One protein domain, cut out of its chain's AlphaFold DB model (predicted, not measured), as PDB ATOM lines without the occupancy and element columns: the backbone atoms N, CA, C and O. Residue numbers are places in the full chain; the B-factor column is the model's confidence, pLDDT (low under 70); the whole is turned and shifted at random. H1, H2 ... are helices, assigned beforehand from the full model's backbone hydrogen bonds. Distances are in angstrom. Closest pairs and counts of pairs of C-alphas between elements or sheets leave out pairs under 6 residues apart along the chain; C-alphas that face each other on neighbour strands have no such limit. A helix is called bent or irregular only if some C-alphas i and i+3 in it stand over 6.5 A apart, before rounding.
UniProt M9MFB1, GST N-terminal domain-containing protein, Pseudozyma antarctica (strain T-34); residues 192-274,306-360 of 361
ATOM      1  N   ALA A 192     -15.008   8.027  -1.456       95.50
ATOM      2  CA  ALA A 192     -14.649   6.984  -2.414       95.50
ATOM      3  C   ALA A 192     -13.217   7.185  -2.924       95.50
ATOM      4  O   ALA A 192     -12.408   6.262  -2.855       95.50
ATOM      5  N   THR A 193     -12.876   8.409  -3.320       95.81
ATOM      6  CA  THR A 193     -11.526   8.775  -3.756       95.81
ATOM      7  C   THR A 193     -10.511   8.690  -2.614       95.81
ATOM      8  O   THR A 193      -9.407   8.208  -2.832       95.81
ATOM      9  N   LYS A 194     -10.874   9.044  -1.370       97.88
ATOM     10  CA  LYS A 194      -9.997   8.828  -0.198       97.88
ATOM     11  C   LYS A 194      -9.663   7.348   0.006       97.88
ATOM     12  O   LYS A 194      -8.510   6.998   0.242       97.88
ATOM     13  N   ARG A 195     -10.655   6.456  -0.130       98.06
ATOM     14  CA  ARG A 195     -10.426   4.999  -0.092       98.06
ATOM     15  C   ARG A 195      -9.572   4.522  -1.264       98.06
ATOM     16  O   ARG A 195      -8.730   3.650  -1.069       98.06
ATOM     17  N   LEU A 196      -9.757   5.100  -2.451       97.19
ATOM     18  CA  LEU A 196      -8.912   4.817  -3.607       97.19
ATOM     19  C   LEU A 196      -7.458   5.232  -3.353       97.19
ATOM     20  O   LEU A 196      -6.558   4.434  -3.587       97.19
ATOM     21  N   ALA A 197      -7.232   6.428  -2.806       98.25
ATOM     22  CA  ALA A 197      -5.908   6.904  -2.426       98.25
ATOM     23  C   ALA A 197      -5.253   5.983  -1.388       98.25
ATOM     24  O   ALA A 197      -4.091   5.619  -1.544       98.25
ATOM     25  N   ALA A 198      -6.004   5.536  -0.374       98.12
ATOM     26  CA  ALA A 198      -5.511   4.576   0.615       98.12
ATOM     27  C   ALA A 198      -5.120   3.236  -0.035       98.12
ATOM     28  O   ALA A 198      -4.053   2.692   0.252       98.12
ATOM     29  N   MET A 199      -5.955   2.729  -0.949       98.25
ATOM     30  CA  MET A 199      -5.673   1.503  -1.697       98.25
ATOM     31  C   MET A 199      -4.417   1.656  -2.557       98.25
ATOM     32  O   MET A 199      -3.529   0.815  -2.463       98.25
ATOM     33  N   LEU A 200      -4.296   2.737  -3.332       98.19
ATOM     34  CA  LEU A 200      -3.129   3.004  -4.177       98.19
ATOM     35  C   LEU A 200      -1.853   3.220  -3.354       98.19
ATOM     36  O   LEU A 200      -0.785   2.747  -3.747       98.19
ATOM     37  N   ASN A 201      -1.954   3.869  -2.190       97.12
ATOM     38  CA  ASN A 201      -0.835   4.025  -1.262       97.12
ATOM     39  C   ASN A 201      -0.323   2.654  -0.793       97.12
ATOM     40  O   ASN A 201       0.883   2.399  -0.820       97.12
ATOM     41  N   GLN A 202      -1.237   1.746  -0.431       97.69
ATOM     42  CA  GLN A 202      -0.879   0.386  -0.034       97.69
ATOM     43  C   GLN A 202      -0.375  -0.449  -1.216       97.69
ATOM     44  O   GLN A 202       0.644  -1.122  -1.089       97.69
ATOM     45  N   PHE A 203      -1.030  -0.371  -2.375       97.81
ATOM     46  CA  PHE A 203      -0.629  -1.040  -3.613       97.81
ATOM     47  C   PHE A 203       0.800  -0.666  -4.017       97.81
ATOM     48  O   PHE A 203       1.615  -1.535  -4.324       97.81
ATOM     49  N   GLY A 204       1.143   0.620  -3.942       95.94
ATOM     50  CA  GLY A 204       2.503   1.083  -4.177       95.94
ATOM     51  C   GLY A 204       3.518   0.399  -3.255       95.94
ATOM     52  O   GLY A 204       4.527  -0.118  -3.727       95.94
ATOM     53  N   LYS A 205       3.218   0.312  -1.953       91.75
ATOM     54  CA  LYS A 205       4.101  -0.298  -0.943       91.75
ATOM     55  C   LYS A 205       4.235  -1.815  -1.076       91.75
ATOM     56  O   LYS A 205       5.336  -2.337  -0.941       91.75
ATOM     57  N   THR A 206       3.139  -2.532  -1.308       95.56
ATOM     58  CA  THR A 206       3.128  -4.003  -1.213       95.56
ATOM     59  C   THR A 206       3.202  -4.708  -2.556       95.56
ATOM     60  O   THR A 206       3.578  -5.875  -2.602       95.56
ATOM     61  N   VAL A 207       2.867  -4.020  -3.651       97.31
ATOM     62  CA  VAL A 207       2.809  -4.612  -4.992       97.31
ATOM     63  C   VAL A 207       3.865  -4.018  -5.920       97.31
ATOM     64  O   VAL A 207       4.549  -4.773  -6.608       97.31
ATOM     65  N   LEU A 208       4.053  -2.693  -5.926       96.25
ATOM     66  CA  LEU A 208       5.056  -2.059  -6.795       96.25
ATOM     67  C   LEU A 208       6.460  -2.042  -6.183       96.25
ATOM     68  O   LEU A 208       7.422  -2.395  -6.868       96.25
ATOM     69  N   ALA A 209       6.601  -1.663  -4.909       95.62
ATOM     70  CA  ALA A 209       7.898  -1.556  -4.236       95.62
ATOM     71  C   ALA A 209       8.762  -2.828  -4.331       95.62
ATOM     72  O   ALA A 209       9.968  -2.689  -4.554       95.62
ATOM     73  N   PRO A 210       8.202  -4.055  -4.257       97.00
ATOM     74  CA  PRO A 210       8.969  -5.280  -4.467       97.00
ATOM     75  C   PRO A 210       9.713  -5.375  -5.802       97.00
ATOM     76  O   PRO A 210      10.737  -6.052  -5.903       97.00
ATOM     77  N   HIS A 211       9.200  -4.703  -6.832       97.88
ATOM     78  CA  HIS A 211       9.739  -4.761  -8.184       97.88
ATOM     79  C   HIS A 211      10.466  -3.474  -8.585       97.88
ATOM     80  O   HIS A 211      11.514  -3.541  -9.219       97.88
ATOM     81  N   ILE A 212       9.987  -2.311  -8.142       97.56
ATOM     82  CA  ILE A 212      10.641  -1.019  -8.384       97.56
ATOM     83  C   ILE A 212      11.842  -0.814  -7.451       97.56
ATOM     84  O   ILE A 212      12.878  -0.309  -7.877       97.56
ATOM     85  N   GLY A 213      11.728  -1.226  -6.185       96.75
ATOM     86  CA  GLY A 213      12.733  -1.013  -5.145       96.75
ATOM     87  C   GLY A 213      14.126  -1.501  -5.536       96.75
ATOM     88  O   GLY A 213      15.038  -0.678  -5.589       96.75
ATOM     89  N   PRO A 214      14.317  -2.789  -5.868       96.31
ATOM     90  CA  PRO A 214      15.631  -3.309  -6.246       96.31
ATOM     91  C   PRO A 214      16.275  -2.552  -7.418       96.31
ATOM     92  O   PRO A 214      17.484  -2.324  -7.419       96.31
ATOM     93  N   LEU A 215      15.472  -2.104  -8.390       97.00
ATOM     94  CA  LEU A 215      15.940  -1.327  -9.540       97.00
ATOM     95  C   LEU A 215      16.404   0.078  -9.124       97.00
ATOM     96  O   LEU A 215      17.517   0.491  -9.450       97.00
ATOM     97  N   ALA A 216      15.566   0.796  -8.373       97.69
ATOM     98  CA  ALA A 216      15.805   2.180  -7.970       97.69
ATOM     99  C   ALA A 216      16.910   2.318  -6.911       97.69
ATOM    100  O   ALA A 216      17.708   3.253  -6.966       97.69
ATOM    101  N   GLN A 217      17.010   1.373  -5.968       97.00
ATOM    102  CA  GLN A 217      17.944   1.429  -4.833       97.00
ATOM    103  C   GLN A 217      19.417   1.538  -5.262       97.00
ATOM    104  O   GLN A 217      20.192   2.217  -4.591       97.00
ATOM    105  N   ARG A 218      19.809   0.929  -6.391       94.75
ATOM    106  CA  ARG A 218      21.168   1.075  -6.948       94.75
ATOM    107  C   ARG A 218      21.462   2.507  -7.379       94.75
ATOM    108  O   ARG A 218      22.541   3.019  -7.101       94.75
ATOM    109  N   GLY A 219      20.513   3.128  -8.072       96.69
ATOM    110  CA  GLY A 219      20.657   4.493  -8.555       96.69
ATOM    111  C   GLY A 219      20.580   5.522  -7.439       96.69
ATOM    112  O   GLY A 219      21.376   6.454  -7.436       96.69
ATOM    113  N   VAL A 220      19.713   5.296  -6.442       97.69
ATOM    114  CA  VAL A 220      19.711   6.082  -5.198       97.69
ATOM    115  C   VAL A 220      21.088   6.022  -4.552       97.69
ATOM    116  O   VAL A 220      21.723   7.054  -4.408       97.69
ATOM    117  N   HIS A 221      21.624   4.837  -4.257       98.00
ATOM    118  CA  HIS A 221      22.963   4.746  -3.670       98.00
ATOM    119  C   HIS A 221      24.040   5.444  -4.521       98.00
ATOM    120  O   HIS A 221      24.955   6.047  -3.974       98.00
ATOM    121  N   ALA A 222      23.956   5.367  -5.851       97.44
ATOM    122  CA  ALA A 222      24.937   5.982  -6.743       97.44
ATOM    123  C   ALA A 222      24.905   7.521  -6.754       97.44
ATOM    124  O   ALA A 222      25.932   8.129  -7.050       97.44
ATOM    125  N   MET A 223      23.757   8.146  -6.465       97.44
ATOM    126  CA  MET A 223      23.634   9.610  -6.424       97.44
ATOM    127  C   MET A 223      23.937  10.212  -5.046       97.44
ATOM    128  O   MET A 223      24.236  11.400  -4.973       97.44
ATOM    129  N   LEU A 224      23.859   9.413  -3.975       98.38
ATOM    130  CA  LEU A 224      24.069   9.886  -2.607       98.38
ATOM    131  C   LEU A 224      25.501  10.396  -2.372       98.38
ATOM    132  O   LEU A 224      26.467   9.892  -2.951       98.38
ATOM    133  N   ASP A 225      25.647  11.356  -1.456       98.38
ATOM    134  CA  ASP A 225      26.945  11.662  -0.856       98.38
ATOM    135  C   ASP A 225      27.544  10.431  -0.146       98.38
ATOM    136  O   ASP A 225      26.839   9.478   0.185       98.38
ATOM    137  N   ALA A 226      28.858  10.445   0.093       98.38
ATOM    138  CA  ALA A 226      29.575   9.274   0.598       98.38
ATOM    139  C   ALA A 226      29.063   8.771   1.961       98.38
ATOM    140  O   ALA A 226      29.017   7.561   2.181       98.38
ATOM    141  N   GLU A 227      28.673   9.673   2.864       98.00
ATOM    142  CA  GLU A 227      28.201   9.302   4.199       98.00
ATOM    143  C   GLU A 227      26.782   8.732   4.126       98.00
ATOM    144  O   GLU A 227      26.493   7.677   4.693       98.00
ATOM    145  N   SER A 228      25.914   9.375   3.341       98.06
ATOM    146  CA  SER A 228      24.563   8.881   3.083       98.06
ATOM    147  C   SER A 228      24.555   7.556   2.328       98.06
ATOM    148  O   SER A 228      23.713   6.712   2.621       98.06
ATOM    149  N   ALA A 229      25.474   7.342   1.383       98.38
ATOM    150  CA  ALA A 229      25.617   6.080   0.664       98.38
ATOM    151  C   ALA A 229      26.014   4.936   1.612       98.38
ATOM    152  O   ALA A 229      25.395   3.868   1.576       98.38
ATOM    153  N   ASP A 230      26.976   5.179   2.512       98.25
ATOM    154  CA  ASP A 230      27.389   4.203   3.525       98.25
ATOM    155  C   ASP A 230      26.249   3.885   4.501       98.25
ATOM    156  O   ASP A 230      25.897   2.715   4.683       98.25
ATOM    157  N   TYR A 231      25.598   4.918   5.052       96.88
ATOM    158  CA  TYR A 231      24.415   4.750   5.896       96.88
ATOM    159  C   TYR A 231      23.314   3.977   5.164       96.88
ATOM    160  O   TYR A 231      22.702   3.069   5.732       96.88
ATOM    161  N   PHE A 232      23.065   4.301   3.894       96.94
ATOM    162  CA  PHE A 232      22.022   3.663   3.111       96.94
ATOM    163  C   PHE A 232      22.277   2.160   2.973       96.94
ATOM    164  O   PHE A 232      21.439   1.353   3.377       96.94
ATOM    165  N   ALA A 233      23.455   1.787   2.464       97.00
ATOM    166  CA  ALA A 233      23.838   0.399   2.227       97.00
ATOM    167  C   ALA A 233      23.958  -0.423   3.515       97.00
ATOM    168  O   ALA A 233      23.564  -1.588   3.539       97.00
ATOM    169  N   ASN A 234      24.513   0.161   4.580       96.31
ATOM    170  CA  ASN A 234      24.837  -0.584   5.793       96.31
ATOM    171  C   ASN A 234      23.702  -0.615   6.811       96.31
ATOM    172  O   ASN A 234      23.610  -1.592   7.552       96.31
ATOM    173  N   VAL A 235      22.871   0.431   6.846       94.50
ATOM    174  CA  VAL A 235      21.848   0.635   7.878       94.50
ATOM    175  C   VAL A 235      20.461   0.738   7.255       94.50
ATOM    176  O   VAL A 235      19.620  -0.104   7.536       94.50
ATOM    177  N   LYS A 236      20.202   1.712   6.365       92.50
ATOM    178  CA  LYS A 236      18.826   1.987   5.898       92.50
ATOM    179  C   LYS A 236      18.169   0.798   5.205       92.50
ATOM    180  O   LYS A 236      16.992   0.540   5.440       92.50
ATOM    181  N   ILE A 237      18.891   0.158   4.287       93.62
ATOM    182  CA  ILE A 237      18.432  -1.066   3.620       93.62
ATOM    183  C   ILE A 237      19.144  -2.314   4.152       93.62
ATOM    184  O   ILE A 237      18.659  -3.417   3.927       93.62
ATOM    185  N   GLY A 238      20.269  -2.138   4.849       94.56
ATOM    186  CA  GLY A 238      21.053  -3.210   5.453       94.56
ATOM    187  C   GLY A 238      21.982  -3.942   4.477       94.56
ATOM    188  O   GLY A 238      21.654  -4.189   3.310       94.56
ATOM    189  N   LYS A 239      23.150  -4.360   4.991       95.38
ATOM    190  CA  LYS A 239      24.200  -5.048   4.212       95.38
ATOM    191  C   LYS A 239      23.696  -6.252   3.401       95.38
ATOM    192  O   LYS A 239      24.090  -6.352   2.237       95.38
ATOM    193  N   PRO A 240      22.844  -7.153   3.939       96.06
ATOM    194  CA  PRO A 240      22.370  -8.310   3.176       96.06
ATOM    195  C   PRO A 240      21.568  -7.905   1.936       96.06
ATOM    196  O   PRO A 240      21.794  -8.415   0.836       96.06
ATOM    197  N   ARG A 241      20.667  -6.927   2.088       93.19
ATOM    198  CA  ARG A 241      19.854  -6.420   0.981       93.19
ATOM    199  C   ARG A 241      20.700  -5.655  -0.020       93.19
ATOM    200  O   ARG A 241      20.528  -5.860  -1.219       93.19
ATOM    201  N   TRP A 242      21.631  -4.822   0.445       96.69
ATOM    202  CA  TRP A 242      22.545  -4.120  -0.453       96.69
ATOM    203  C   TRP A 242      23.392  -5.092  -1.274       96.69
ATOM    204  O   TRP A 242      23.512  -4.912  -2.484       96.69
ATOM    205  N   ALA A 243      23.916  -6.162  -0.667       96.31
ATOM    206  CA  ALA A 243      24.661  -7.193  -1.387       96.31
ATOM    207  C   ALA A 243      23.813  -7.836  -2.499       96.31
ATOM    208  O   ALA A 243      24.284  -7.965  -3.630       96.31
ATOM    209  N   LYS A 244      22.543  -8.162  -2.222       95.62
ATOM    210  CA  LYS A 244      21.604  -8.696  -3.224       95.62
ATOM    211  C   LYS A 244      21.324  -7.697  -4.351       95.62
ATOM    212  O   LYS A 244      21.407  -8.044  -5.522       95.62
ATOM    213  N   VAL A 245      21.012  -6.452  -4.004       95.19
ATOM    214  CA  VAL A 245      20.631  -5.403  -4.963       95.19
ATOM    215  C   VAL A 245      21.811  -4.978  -5.841       95.19
ATOM    216  O   VAL A 245      21.667  -4.843  -7.054       95.19
ATOM    217  N   SER A 246      22.994  -4.796  -5.256       95.62
ATOM    218  CA  SER A 246      24.199  -4.368  -5.980       95.62
ATOM    219  C   SER A 246      24.758  -5.435  -6.929       95.62
ATOM    220  O   SER A 246      25.425  -5.080  -7.900       95.62
ATOM    221  N   SER A 247      24.445  -6.715  -6.696       96.12
ATOM    222  CA  SER A 247      24.909  -7.851  -7.504       96.12
ATOM    223  C   SER A 247      23.878  -8.400  -8.499       96.12
ATOM    224  O   SER A 247      24.155  -9.402  -9.158       96.12
ATOM    225  N   MET A 248      22.714  -7.752  -8.650       96.81
ATOM    226  CA  MET A 248      21.673  -8.204  -9.583       96.81
ATOM    227  C   MET A 248      22.204  -8.355 -11.012       96.81
ATOM    228  O   MET A 248      22.788  -7.426 -11.584       96.81
ATOM    229  N   SER A 249      21.933  -9.515 -11.610       97.88
ATOM    230  CA  SER A 249      22.226  -9.779 -13.013       97.88
ATOM    231  C   SER A 249      21.277  -9.005 -13.929       97.88
ATOM    232  O   SER A 249      20.232  -8.499 -13.516       97.88
ATOM    233  N   GLN A 250      21.599  -8.959 -15.223       97.19
ATOM    234  CA  GLN A 250      20.686  -8.358 -16.191       97.19
ATOM    235  C   GLN A 250      19.354  -9.123 -16.289       97.19
ATOM    236  O   GLN A 250      18.324  -8.505 -16.544       97.19
ATOM    237  N   ALA A 251      19.354 -10.439 -16.056       98.25
ATOM    238  CA  ALA A 251      18.129 -11.235 -16.032       98.25
ATOM    239  C   ALA A 251      17.233 -10.861 -14.838       98.25
ATOM    240  O   ALA A 251      16.027 -10.699 -15.017       98.25
ATOM    241  N   ASP A 252      17.819 -10.631 -13.658       97.81
ATOM    242  CA  ASP A 252      17.078 -10.189 -12.466       97.81
ATOM    243  C   ASP A 252      16.437  -8.817 -12.687       97.81
ATOM    244  O   ASP A 252      15.256  -8.618 -12.397       97.81
ATOM    245  N   VAL A 253      17.199  -7.883 -13.269       97.94
ATOM    246  CA  VAL A 253      16.706  -6.550 -13.645       97.94
ATOM    247  C   VAL A 253      15.501  -6.665 -14.576       97.94
ATOM    248  O   VAL A 253      14.470  -6.044 -14.330       97.94
ATOM    249  N   GLN A 254      15.604  -7.479 -15.628       98.38
ATOM    250  CA  GLN A 254      14.512  -7.666 -16.583       98.38
ATOM    251  C   GLN A 254      13.292  -8.333 -15.940       98.38
ATOM    252  O   GLN A 254      12.171  -7.911 -16.203       98.38
ATOM    253  N   ASN A 255      13.485  -9.302 -15.042       98.56
ATOM    254  CA  ASN A 255      12.379  -9.893 -14.292       98.56
ATOM    255  C   ASN A 255      11.639  -8.842 -13.447       98.56
ATOM    256  O   ASN A 255      10.415  -8.764 -13.502       98.56
ATOM    257  N   HIS A 256      12.360  -7.988 -12.716       98.50
ATOM    258  CA  HIS A 256      11.743  -6.900 -11.956       98.50
ATOM    259  C   HIS A 256      10.970  -5.917 -12.849       98.50
ATOM    260  O   HIS A 256       9.850  -5.546 -12.502       98.50
ATOM    261  N   VAL A 257      11.517  -5.550 -14.013       98.75
ATOM    262  CA  VAL A 257      10.828  -4.686 -14.987       98.75
ATOM    263  C   VAL A 257       9.525  -5.324 -15.473       98.75
ATOM    264  O   VAL A 257       8.469  -4.699 -15.383       98.75
ATOM    265  N   GLN A 258       9.568  -6.582 -15.918       98.69
ATOM    266  CA  GLN A 258       8.380  -7.280 -16.420       98.69
ATOM    267  C   GLN A 258       7.311  -7.459 -15.336       98.69
ATOM    268  O   GLN A 258       6.123  -7.284 -15.604       98.69
ATOM    269  N   GLN A 259       7.716  -7.743 -14.094       98.69
ATOM    270  CA  GLN A 259       6.777  -7.807 -12.977       98.69
ATOM    271  C   GLN A 259       6.141  -6.441 -12.696       98.69
ATOM    272  O   GLN A 259       4.924  -6.372 -12.551       98.69
ATOM    273  N   ALA A 260       6.914  -5.350 -12.680       98.44
ATOM    274  CA  ALA A 260       6.366  -4.007 -12.486       98.44
ATOM    275  C   ALA A 260       5.334  -3.646 -13.574       98.44
ATOM    276  O   ALA A 260       4.234  -3.206 -13.241       98.44
ATOM    277  N   ILE A 261       5.641  -3.922 -14.849       98.69
ATOM    278  CA  ILE A 261       4.714  -3.727 -15.981       98.69
ATOM    279  C   ILE A 261       3.418  -4.518 -15.774       98.69
ATOM    280  O   ILE A 261       2.323  -3.974 -15.925       98.69
ATOM    281  N   ALA A 262       3.532  -5.795 -15.400       98.56
ATOM    282  CA  ALA A 262       2.375  -6.657 -15.187       98.56
ATOM    283  C   ALA A 262       1.499  -6.178 -14.020       98.56
ATOM    284  O   ALA A 262       0.274  -6.244 -14.098       98.56
ATOM    285  N   LYS A 263       2.096  -5.672 -12.932       98.31
ATOM    286  CA  LYS A 263       1.331  -5.139 -11.793       98.31
ATOM    287  C   LYS A 263       0.615  -3.832 -12.127       98.31
ATOM    288  O   LYS A 263      -0.473  -3.602 -11.604       98.31
ATOM    289  N   LEU A 264       1.172  -3.018 -13.022       98.31
ATOM    290  CA  LEU A 264       0.536  -1.788 -13.496       98.31
ATOM    291  C   LEU A 264      -0.721  -2.026 -14.351       98.31
ATOM    292  O   LEU A 264      -1.471  -1.079 -14.566       98.31
ATOM    293  N   GLU A 265      -1.029  -3.263 -14.758       96.81
ATOM    294  CA  GLU A 265      -2.273  -3.577 -15.482       96.81
ATOM    295  C   GLU A 265      -3.534  -3.157 -14.705       96.81
ATOM    296  O   GLU A 265      -4.509  -2.701 -15.292       96.81
ATOM    297  N   VAL A 266      -3.515  -3.232 -13.369       95.81
ATOM    298  CA  VAL A 266      -4.651  -2.778 -12.544       95.81
ATOM    299  C   VAL A 266      -4.870  -1.268 -12.689       95.81
ATOM    300  O   VAL A 266      -6.008  -0.810 -12.764       95.81
ATOM    301  N   VAL A 267      -3.786  -0.494 -12.788       95.88
ATOM    302  CA  VAL A 267      -3.843   0.955 -13.033       95.88
ATOM    303  C   VAL A 267      -4.293   1.236 -14.466       95.88
ATOM    304  O   VAL A 267      -5.118   2.121 -14.683       95.88
ATOM    305  N   ASN A 268      -3.803   0.461 -15.440       95.00
ATOM    306  CA  ASN A 268      -4.264   0.545 -16.823       95.00
ATOM    307  C   ASN A 268      -5.791   0.369 -16.904       95.00
ATOM    308  O   ASN A 268      -6.479   1.240 -17.433       95.00
ATOM    309  N   ALA A 269      -6.325  -0.681 -16.275       93.31
ATOM    310  CA  ALA A 269      -7.760  -0.945 -16.214       93.31
ATOM    311  C   ALA A 269      -8.555   0.199 -15.558       93.31
ATOM    312  O   ALA A 269      -9.649   0.532 -16.016       93.31
ATOM    313  N   MET A 270      -8.012   0.836 -14.512       91.56
ATOM    314  CA  MET A 270      -8.642   2.014 -13.905       91.56
ATOM    315  C   MET A 270      -8.756   3.178 -14.898       91.56
ATOM    316  O   MET A 270      -9.809   3.805 -14.978       91.56
ATOM    317  N   LEU A 271      -7.705   3.441 -15.678       91.62
ATOM    318  CA  LEU A 271      -7.661   4.547 -16.644       91.62
ATOM    319  C   LEU A 271      -8.491   4.284 -17.912       91.62
ATOM    320  O   LEU A 271      -8.811   5.222 -18.647       91.62
ATOM    321  N   THR A 272      -8.841   3.029 -18.201       89.81
ATOM    322  CA  THR A 272      -9.576   2.652 -19.420       89.81
ATOM    323  C   THR A 272     -11.040   2.309 -19.181       89.81
ATOM    324  O   THR A 272     -11.795   2.244 -20.156       89.81
ATOM    325  N   CYS A 273     -11.473   2.172 -17.921       86.25
ATOM    326  CA  CYS A 273     -12.811   1.687 -17.569       86.25
ATOM    327  C   CYS A 273     -13.971   2.496 -18.191       86.25
ATOM    328  O   CYS A 273     -15.017   1.927 -18.496       86.25
ATOM    329  N   GLU A 274     -13.772   3.782 -18.492       78.06
ATOM    330  CA  GLU A 274     -14.757   4.660 -19.149       78.06
ATOM    331  C   GLU A 274     -14.583   4.750 -20.684       78.06
ATOM    332  O   GLU A 274     -14.809   5.786 -21.329       78.06
ATOM    333  N   GLY A 306     -11.403  11.484 -11.757       87.06
ATOM    334  CA  GLY A 306     -12.227  12.022 -12.848       87.06
ATOM    335  C   GLY A 306     -12.461  13.543 -12.806       87.06
ATOM    336  O   GLY A 306     -13.240  14.066 -13.602       87.06
ATOM    337  N   GLY A 307     -11.814  14.259 -11.878       86.12
ATOM    338  CA  GLY A 307     -11.927  15.710 -11.705       86.12
ATOM    339  C   GLY A 307     -11.109  16.530 -12.711       86.12
ATOM    340  O   GLY A 307     -10.561  15.999 -13.673       86.12
ATOM    341  N   GLN A 308     -11.028  17.847 -12.484       87.31
ATOM    342  CA  GLN A 308     -10.184  18.752 -13.287       87.31
ATOM    343  C   GLN A 308      -8.707  18.704 -12.872       87.31
ATOM    344  O   GLN A 308      -7.826  18.826 -13.719       87.31
ATOM    345  N   ASP A 309      -8.451  18.479 -11.585       93.00
ATOM    346  CA  ASP A 309      -7.117  18.405 -10.997       93.00
ATOM    347  C   ASP A 309      -6.791  16.973 -10.549       93.00
ATOM    348  O   ASP A 309      -7.713  16.220 -10.201       93.00
ATOM    349  N   PRO A 310      -5.498  16.599 -10.505       97.19
ATOM    350  CA  PRO A 310      -5.073  15.392  -9.818       97.19
ATOM    351  C   PRO A 310      -5.345  15.508  -8.314       97.19
ATOM    352  O   PRO A 310      -5.402  16.596  -7.738       97.19
ATOM    353  N   THR A 311      -5.496  14.356  -7.676       98.06
ATOM    354  CA  THR A 311      -5.780  14.240  -6.241       98.06
ATOM    355  C   THR A 311      -4.643  13.525  -5.523       98.06
ATOM    356  O   THR A 311      -3.726  12.996  -6.155       98.06
ATOM    357  N   HIS A 312      -4.742  13.395  -4.198       98.56
ATOM    358  CA  HIS A 312      -3.797  12.586  -3.428       98.56
ATOM    359  C   HIS A 312      -3.698  11.140  -3.958       98.56
ATOM    360  O   HIS A 312      -2.640  10.520  -3.870       98.56
ATOM    361  N   ALA A 313      -4.766  10.607  -4.572       98.12
ATOM    362  CA  ALA A 313      -4.757   9.298  -5.226       98.12
ATOM    363  C   ALA A 313      -3.768   9.221  -6.406       98.12
ATOM    364  O   ALA A 313      -3.106   8.201  -6.595       98.12
ATOM    365  N   ASP A 314      -3.644  10.289  -7.189       98.62
ATOM    366  CA  ASP A 314      -2.681  10.372  -8.286       98.62
ATOM    367  C   ASP A 314      -1.261  10.520  -7.728       98.62
ATOM    368  O   ASP A 314      -0.341   9.808  -8.138       98.62
ATOM    369  N   PHE A 315      -1.087  11.382  -6.723       98.75
ATOM    370  CA  PHE A 315       0.223  11.679  -6.144       98.75
ATOM    371  C   PHE A 315       0.865  10.462  -5.476       98.75
ATOM    372  O   PHE A 315       2.078  10.266  -5.609       98.75
ATOM    373  N   VAL A 316       0.074   9.601  -4.818       97.81
ATOM    374  CA  VAL A 316       0.609   8.381  -4.192       97.81
ATOM    375  C   VAL A 316       1.247   7.437  -5.200       97.81
ATOM    376  O   VAL A 316       2.282   6.843  -4.893       97.81
ATOM    377  N   LEU A 317       0.671   7.317  -6.398       98.19
ATOM    378  CA  LEU A 317       1.229   6.486  -7.457       98.19
ATOM    379  C   LEU A 317       2.368   7.205  -8.185       98.19
ATOM    380  O   LEU A 317       3.397   6.594  -8.471       98.19
ATOM    381  N   PHE A 318       2.216   8.502  -8.453       98.62
ATOM    382  CA  PHE A 318       3.220   9.291  -9.161       98.62
ATOM    383  C   PHE A 318       4.552   9.365  -8.401       98.62
ATOM    384  O   PHE A 318       5.617   9.311  -9.017       98.62
ATOM    385  N   GLY A 319       4.520   9.361  -7.064       98.19
ATOM    386  CA  GLY A 319       5.730   9.218  -6.253       98.19
ATOM    387  C   GLY A 319       6.546   7.964  -6.605       98.19
ATOM    388  O   GLY A 319       7.773   8.029  -6.679       98.19
ATOM    389  N   TRP A 320       5.893   6.831  -6.897       98.25
ATOM    390  CA  TRP A 320       6.576   5.599  -7.319       98.25
ATOM    391  C   TRP A 320       7.162   5.690  -8.726       98.25
ATOM    392  O   TRP A 320       8.213   5.095  -8.979       98.25
ATOM    393  N   TYR A 321       6.529   6.447  -9.626       98.56
ATOM    394  CA  TYR A 321       7.116   6.762 -10.926       98.56
ATOM    395  C   TYR A 321       8.429   7.523 -10.752       98.56
ATOM    396  O   TYR A 321       9.464   7.063 -11.237       98.56
ATOM    397  N   VAL A 322       8.423   8.618  -9.989       98.25
ATOM    398  CA  VAL A 322       9.640   9.405  -9.753       98.25
ATOM    399  C   VAL A 322      10.720   8.572  -9.063       98.25
ATOM    400  O   VAL A 322      11.857   8.558  -9.519       98.25
ATOM    401  N   PHE A 323      10.383   7.789  -8.034       98.31
ATOM    402  CA  PHE A 323      11.358   6.901  -7.394       98.31
ATOM    403  C   PHE A 323      11.978   5.903  -8.386       98.31
ATOM    404  O   PHE A 323      13.186   5.668  -8.364       98.31
ATOM    405  N   SER A 324      11.179   5.348  -9.304       97.94
ATOM    406  CA  SER A 324      11.678   4.414 -10.319       97.94
ATOM    407  C   SER A 324      12.667   5.045 -11.303       97.94
ATOM    408  O   SER A 324      13.531   4.336 -11.822       97.94
ATOM    409  N   ARG A 325      12.601   6.366 -11.525       98.00
ATOM    410  CA  ARG A 325      13.544   7.092 -12.390       98.00
ATOM    411  C   ARG A 325      14.974   7.059 -11.858       98.00
ATOM    412  O   ARG A 325      15.902   7.102 -12.664       98.00
ATOM    413  N   ALA A 326      15.172   6.821 -10.556       97.38
ATOM    414  CA  ALA A 326      16.496   6.545 -10.001       97.38
ATOM    415  C   ALA A 326      17.166   5.322 -10.659       97.38
ATOM    416  O   ALA A 326      18.383   5.292 -10.783       97.38
ATOM    417  N   ALA A 327      16.407   4.340 -11.164       97.06
ATOM    418  CA  ALA A 327      16.964   3.214 -11.924       97.06
ATOM    419  C   ALA A 327      17.527   3.617 -13.309       97.06
ATOM    420  O   ALA A 327      18.146   2.800 -13.993       97.06
ATOM    421  N   GLY A 328      17.313   4.866 -13.728       96.75
ATOM    422  CA  GLY A 328      17.693   5.428 -15.017       96.75
ATOM    423  C   GLY A 328      16.519   5.512 -15.995       96.75
ATOM    424  O   GLY A 328      15.628   4.658 -16.015       96.75
ATOM    425  N   ALA A 329      16.561   6.523 -16.871       94.75
ATOM    426  CA  ALA A 329      15.476   6.857 -17.801       94.75
ATOM    427  C   ALA A 329      15.009   5.674 -18.664       94.75
ATOM    428  O   ALA A 329      13.816   5.512 -18.899       94.75
ATOM    429  N   LYS A 330      15.931   4.807 -19.105       97.25
ATOM    430  CA  LYS A 330      15.581   3.627 -19.909       97.25
ATOM    431  C   LYS A 330      14.653   2.668 -19.153       97.25
ATOM    432  O   LYS A 330      13.645   2.257 -19.713       97.25
ATOM    433  N   ILE A 331      14.999   2.322 -17.911       98.12
ATOM    434  CA  ILE A 331      14.233   1.368 -17.095       98.12
ATOM    435  C   ILE A 331      12.883   1.969 -16.709       98.12
ATOM    436  O   ILE A 331      11.860   1.303 -16.840       98.12
ATOM    437  N   ALA A 332      12.870   3.234 -16.278       97.81
ATOM    438  CA  ALA A 332      11.626   3.912 -15.934       97.81
ATOM    439  C   ALA A 332      10.674   3.988 -17.137       97.81
ATOM    440  O   ALA A 332       9.509   3.622 -17.006       97.81
ATOM    441  N   ASN A 333      11.172   4.360 -18.321       97.81
ATOM    442  CA  ASN A 333      10.355   4.386 -19.535       97.81
ATOM    443  C   ASN A 333       9.807   2.996 -19.878       97.81
ATOM    444  O   ASN A 333       8.618   2.861 -20.136       97.81
ATOM    445  N   GLU A 334      10.637   1.952 -19.818       98.38
ATOM    446  CA  GLU A 334      10.196   0.581 -20.105       98.38
ATOM    447  C   GLU A 334       9.032   0.141 -19.203       98.38
ATOM    448  O   GLU A 334       8.071  -0.445 -19.694       98.38
ATOM    449  N   ILE A 335       9.078   0.475 -17.908       98.50
ATOM    450  CA  ILE A 335       8.012   0.141 -16.953       98.50
ATOM    451  C   ILE A 335       6.743   0.951 -17.231       98.50
ATOM    452  O   ILE A 335       5.642   0.409 -17.319       98.50
ATOM    453  N   TRP A 336       6.894   2.267 -17.332       98.06
ATOM    454  CA  TRP A 336       5.783   3.200 -17.183       98.06
ATOM    455  C   TRP A 336       5.131   3.617 -18.503       98.06
ATOM    456  O   TRP A 336       3.991   4.077 -18.499       98.06
ATOM    457  N   THR A 337       5.802   3.398 -19.638       96.62
ATOM    458  CA  THR A 337       5.227   3.619 -20.975       96.62
ATOM    459  C   THR A 337       4.781   2.325 -21.656       96.62
ATOM    460  O   THR A 337       4.394   2.354 -22.823       96.62
ATOM    461  N   ALA A 338       4.825   1.184 -20.957       97.44
ATOM    462  CA  ALA A 338       4.316  -0.087 -21.474       97.44
ATOM    463  C   ALA A 338       2.810  -0.020 -21.788       97.44
ATOM    464  O   ALA A 338       2.348  -0.591 -22.777       97.44
ATOM    465  N   HIS A 339       2.064   0.747 -20.986       95.88
ATOM    466  CA  HIS A 339       0.631   0.987 -21.148       95.88
ATOM    467  C   HIS A 339       0.387   2.432 -21.594       95.88
ATOM    468  O   HIS A 339       0.694   3.376 -20.867       95.88
ATOM    469  N   LYS A 340      -0.203   2.634 -22.780       94.56
ATOM    470  CA  LYS A 340      -0.464   3.985 -23.326       94.56
ATOM    471  C   LYS A 340      -1.332   4.872 -22.415       94.56
ATOM    472  O   LYS A 340      -1.045   6.065 -22.347       94.56
ATOM    473  N   PRO A 341      -2.385   4.365 -21.742       94.69
ATOM    474  CA  PRO A 341      -3.163   5.169 -20.799       94.69
ATOM    475  C   PRO A 341      -2.322   5.678 -19.625       94.69
ATOM    476  O   PRO A 341      -2.414   6.855 -19.286       94.69
ATOM    477  N   ILE A 342      -1.441   4.832 -19.081       96.75
ATOM    478  CA  ILE A 342      -0.510   5.218 -18.012       96.75
ATOM    479  C   ILE A 342       0.471   6.276 -18.518       96.75
ATOM    480  O   ILE A 342       0.660   7.281 -17.845       96.75
ATOM    481  N   GLN A 343       1.025   6.116 -19.725       96.31
ATOM    482  CA  GLN A 343       1.891   7.138 -20.322       96.31
ATOM    483  C   GLN A 343       1.190   8.501 -20.422       96.31
ATOM    484  O   GLN A 343       1.765   9.509 -20.033       96.31
ATOM    485  N   ARG A 344      -0.070   8.546 -20.876       95.19
ATOM    486  CA  ARG A 344      -0.832   9.808 -20.954       95.19
ATOM    487  C   ARG A 344      -1.069  10.436 -19.581       95.19
ATOM    488  O   ARG A 344      -0.988  11.652 -19.455       95.19
ATOM    489  N   TRP A 345      -1.380   9.617 -18.577       96.94
ATOM    490  CA  TRP A 345      -1.510  10.077 -17.194       96.94
ATOM    491  C   TRP A 345      -0.183  10.640 -16.664       96.94
ATOM    492  O   TRP A 345      -0.179  11.687 -16.024       96.94
ATOM    493  N   LEU A 346       0.950  10.012 -16.991       97.19
ATOM    494  CA  LEU A 346       2.280  10.499 -16.613       97.19
ATOM    495  C   LEU A 346       2.652  11.811 -17.288       97.19
ATOM    496  O   LEU A 346       3.136  12.711 -16.609       97.19
ATOM    497  N   ASP A 347       2.414  11.923 -18.595       96.25
ATOM    498  CA  ASP A 347       2.664  13.153 -19.348       96.25
ATOM    499  C   ASP A 347       1.878  14.315 -18.720       96.25
ATOM    500  O   ASP A 347       2.438  15.383 -18.469       96.25
ATOM    501  N   ALA A 348       0.613  14.073 -18.356       96.38
ATOM    502  CA  ALA A 348      -0.211  15.058 -17.669       96.38
ATOM    503  C   ALA A 348       0.279  15.365 -16.246       96.38
ATOM    504  O   ALA A 348       0.292  16.527 -15.849       96.38
ATOM    505  N   MET A 349       0.703  14.360 -15.468       97.75
ATOM    506  CA  MET A 349       1.277  14.581 -14.135       97.75
ATOM    507  C   MET A 349       2.558  15.421 -14.196       97.75
ATOM    508  O   MET A 349       2.759  16.295 -13.352       97.75
ATOM    509  N   LEU A 350       3.425  15.176 -15.183       96.94
ATOM    510  CA  LEU A 350       4.652  15.942 -15.404       96.94
ATOM    511  C   LEU A 350       4.342  17.383 -15.818       96.94
ATOM    512  O   LEU A 350       4.899  18.308 -15.231       96.94
ATOM    513  N   GLU A 351       3.413  17.576 -16.757       96.50
ATOM    514  CA  GLU A 351       2.942  18.903 -17.167       96.50
ATOM    515  C   GLU A 351       2.334  19.669 -15.983       96.50
ATOM    516  O   GLU A 351       2.729  20.803 -15.708       96.50
ATOM    517  N   TRP A 352       1.438  19.034 -15.223       97.31
ATOM    518  CA  TRP A 352       0.806  19.635 -14.048       97.31
ATOM    519  C   TRP A 352       1.829  19.992 -12.965       97.31
ATOM    520  O   TRP A 352       1.738  21.056 -12.348       97.31
ATOM    521  N   SER A 353       2.839  19.140 -12.752       97.25
ATOM    522  CA  SER A 353       3.910  19.376 -11.774       97.25
ATOM    523  C   SER A 353       4.686  20.667 -12.062       97.25
ATOM    524  O   SER A 353       5.043  21.371 -11.110       97.25
ATOM    525  N   GLY A 354       4.854  21.046 -13.335       96.44
ATOM    526  CA  GLY A 354       5.592  22.246 -13.747       96.44
ATOM    527  C   GLY A 354       7.041  22.212 -13.251       96.44
ATOM    528  O   GLY A 354       7.641  21.144 -13.209       96.44
ATOM    529  N   ASP A 355       7.568  23.348 -12.790       95.94
ATOM    530  CA  ASP A 355       8.966  23.496 -12.338       95.94
ATOM    531  C   ASP A 355       9.385  22.526 -11.213       95.94
ATOM    532  O   ASP A 355      10.568  22.256 -11.028       95.94
ATOM    533  N   LEU A 356       8.438  21.953 -10.457       95.94
ATOM    534  CA  LEU A 356       8.760  20.916  -9.467       95.94
ATOM    535  C   LEU A 356       9.329  19.649 -10.119       95.94
ATOM    536  O   LEU A 356      10.095  18.930  -9.478       95.94
ATOM    537  N   ALA A 357       8.972  19.382 -11.378       94.81
ATOM    538  CA  ALA A 357       9.461  18.231 -12.121       94.81
ATOM    539  C   ALA A 357      10.971  18.284 -12.389       94.81
ATOM    540  O   ALA A 357      11.582  17.226 -12.544       94.81
ATOM    541  N   ASP A 358      11.574  19.478 -12.379       95.50
ATOM    542  CA  ASP A 358      13.015  19.670 -12.578       95.50
ATOM    543  C   ASP A 358      13.845  19.102 -11.416       95.50
ATOM    544  O   ASP A 358      14.989  18.686 -11.607       95.50
ATOM    545  N   ASP A 359      13.263  19.051 -10.213       95.31
ATOM    546  CA  ASP A 359      13.898  18.476  -9.026       95.31
ATOM    547  C   ASP A 359      13.759  16.933  -8.984       95.31
ATOM    548  O   ASP A 359      14.471  16.268  -8.226       95.31
ATOM    549  N   PHE A 360      12.844  16.332  -9.760       95.50
ATOM    550  CA  PHE A 360      12.593  14.883  -9.762       95.50
ATOM    551  C   PHE A 360      13.696  14.128 -10.522       95.50
ATOM    552  O   PHE A 360      13.942  14.414 -11.699       95.50
TER     553      PHE A 360
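This is residues 192 to 274 and 306 to 360 of the 361 residues of the protein "GST N-terminal domain-containing protein" of Pseudozyma antarctica (strain T-34) (UniProt M9MFB1). A long, kinked helix, H1, runs the length of the domain; H6 lies along it the same way, and H4 runs beside it the opposite way. H2 and H3 make a small helical head at one end of H1, H7 folds back from H6 to pack on H4, and the kinked H8 meets H5 near its own first residues, 341 to 342, about perpendicular to it, and from there runs past H6. The printed part has 138 residues with eight named helices, H1 to H8 in order, and no named strand; the class is all helix, with mostly crossed packing. The whole is compact, with a radius of gyration of the C-alphas of 15.7 A and spans of 45 by 32 by 27 A.

H1, residues 192 to 223, begins with C-alpha 192 at (-14.649, 6.984, -2.414) and is 38.6 A long. It has a kink of 77 degrees near residue 211, yet is neither bent nor irregular, but only just: C-alphas 211 and 214 are 6.4 A apart. H2 is residues 226 to 236, 14.0 A, and H3 residues 239 to 246, 10.2 A. H4, residues 250 to 263, is 20.1 A long from C-alpha 250 at (20.686, -8.358, -16.191). H5 is residues 265 to 272, 10.4 A; H6 residues 312 to 325, 20.3 A; H7 residues 329 to 336, 10.4 A. H8, residues 340 to 359, is 24.9 A long, ends with C-alpha 359 at (13.898, 18.476, -9.026), and has a kink of 94 degrees near residue 353. It is irregular: C-alphas 352 and 355 are 9.2 A apart.

H1 is the hub, touching four helices. It touches H2 with residues 221 to 222 alone, the closest C-alphas being His 221 and Ala 229, 5.3 A. It touches H3, about perpendicular at 83 degrees, closest at C-alphas 214 and 245, 5.6 A. H2 and H3 touch only at the corner, C-alphas 233 and 242 being closest at 5.4 A. H1 touches H4 with residues 207 to 215 alone, at a shallow tilt of 12 degrees, opposite ways; C-alphas 211 and 256 are closest, 4.8 A. H1 touches H6 at a shallow tilt of 14 degrees, the same way, closest at C-alphas 197 and 313, 3.9 A. H6 and H7 form a helical hairpin, closest at C-alphas 325 and 332, 5.1 A. H7 touches H4, closest at C-alphas 335 and 261, 5.2 A. H8 touches H5 about perpendicular, closest at C-alphas 342 and 268, 6.1 A. H1 and H8 are apart. Each O i to N i+4 pair is within hydrogen-bond range in H2, H3, H4, H5 and H7; in H1 21 of 28 are, in H6 8 of 10, in H8 11 of 16.

The C-alphas farthest apart, of Glu 227 and Glu 274, are 49.1 A apart. Residues 275 to 305 are not printed, and C-alphas 274 and 306 stand 10.0 A apart across this cut, in the link from H5 to H6. The links that are printed whole are tight. The mean pLDDT of the printed part is 96.4, and no printed residue is under 70.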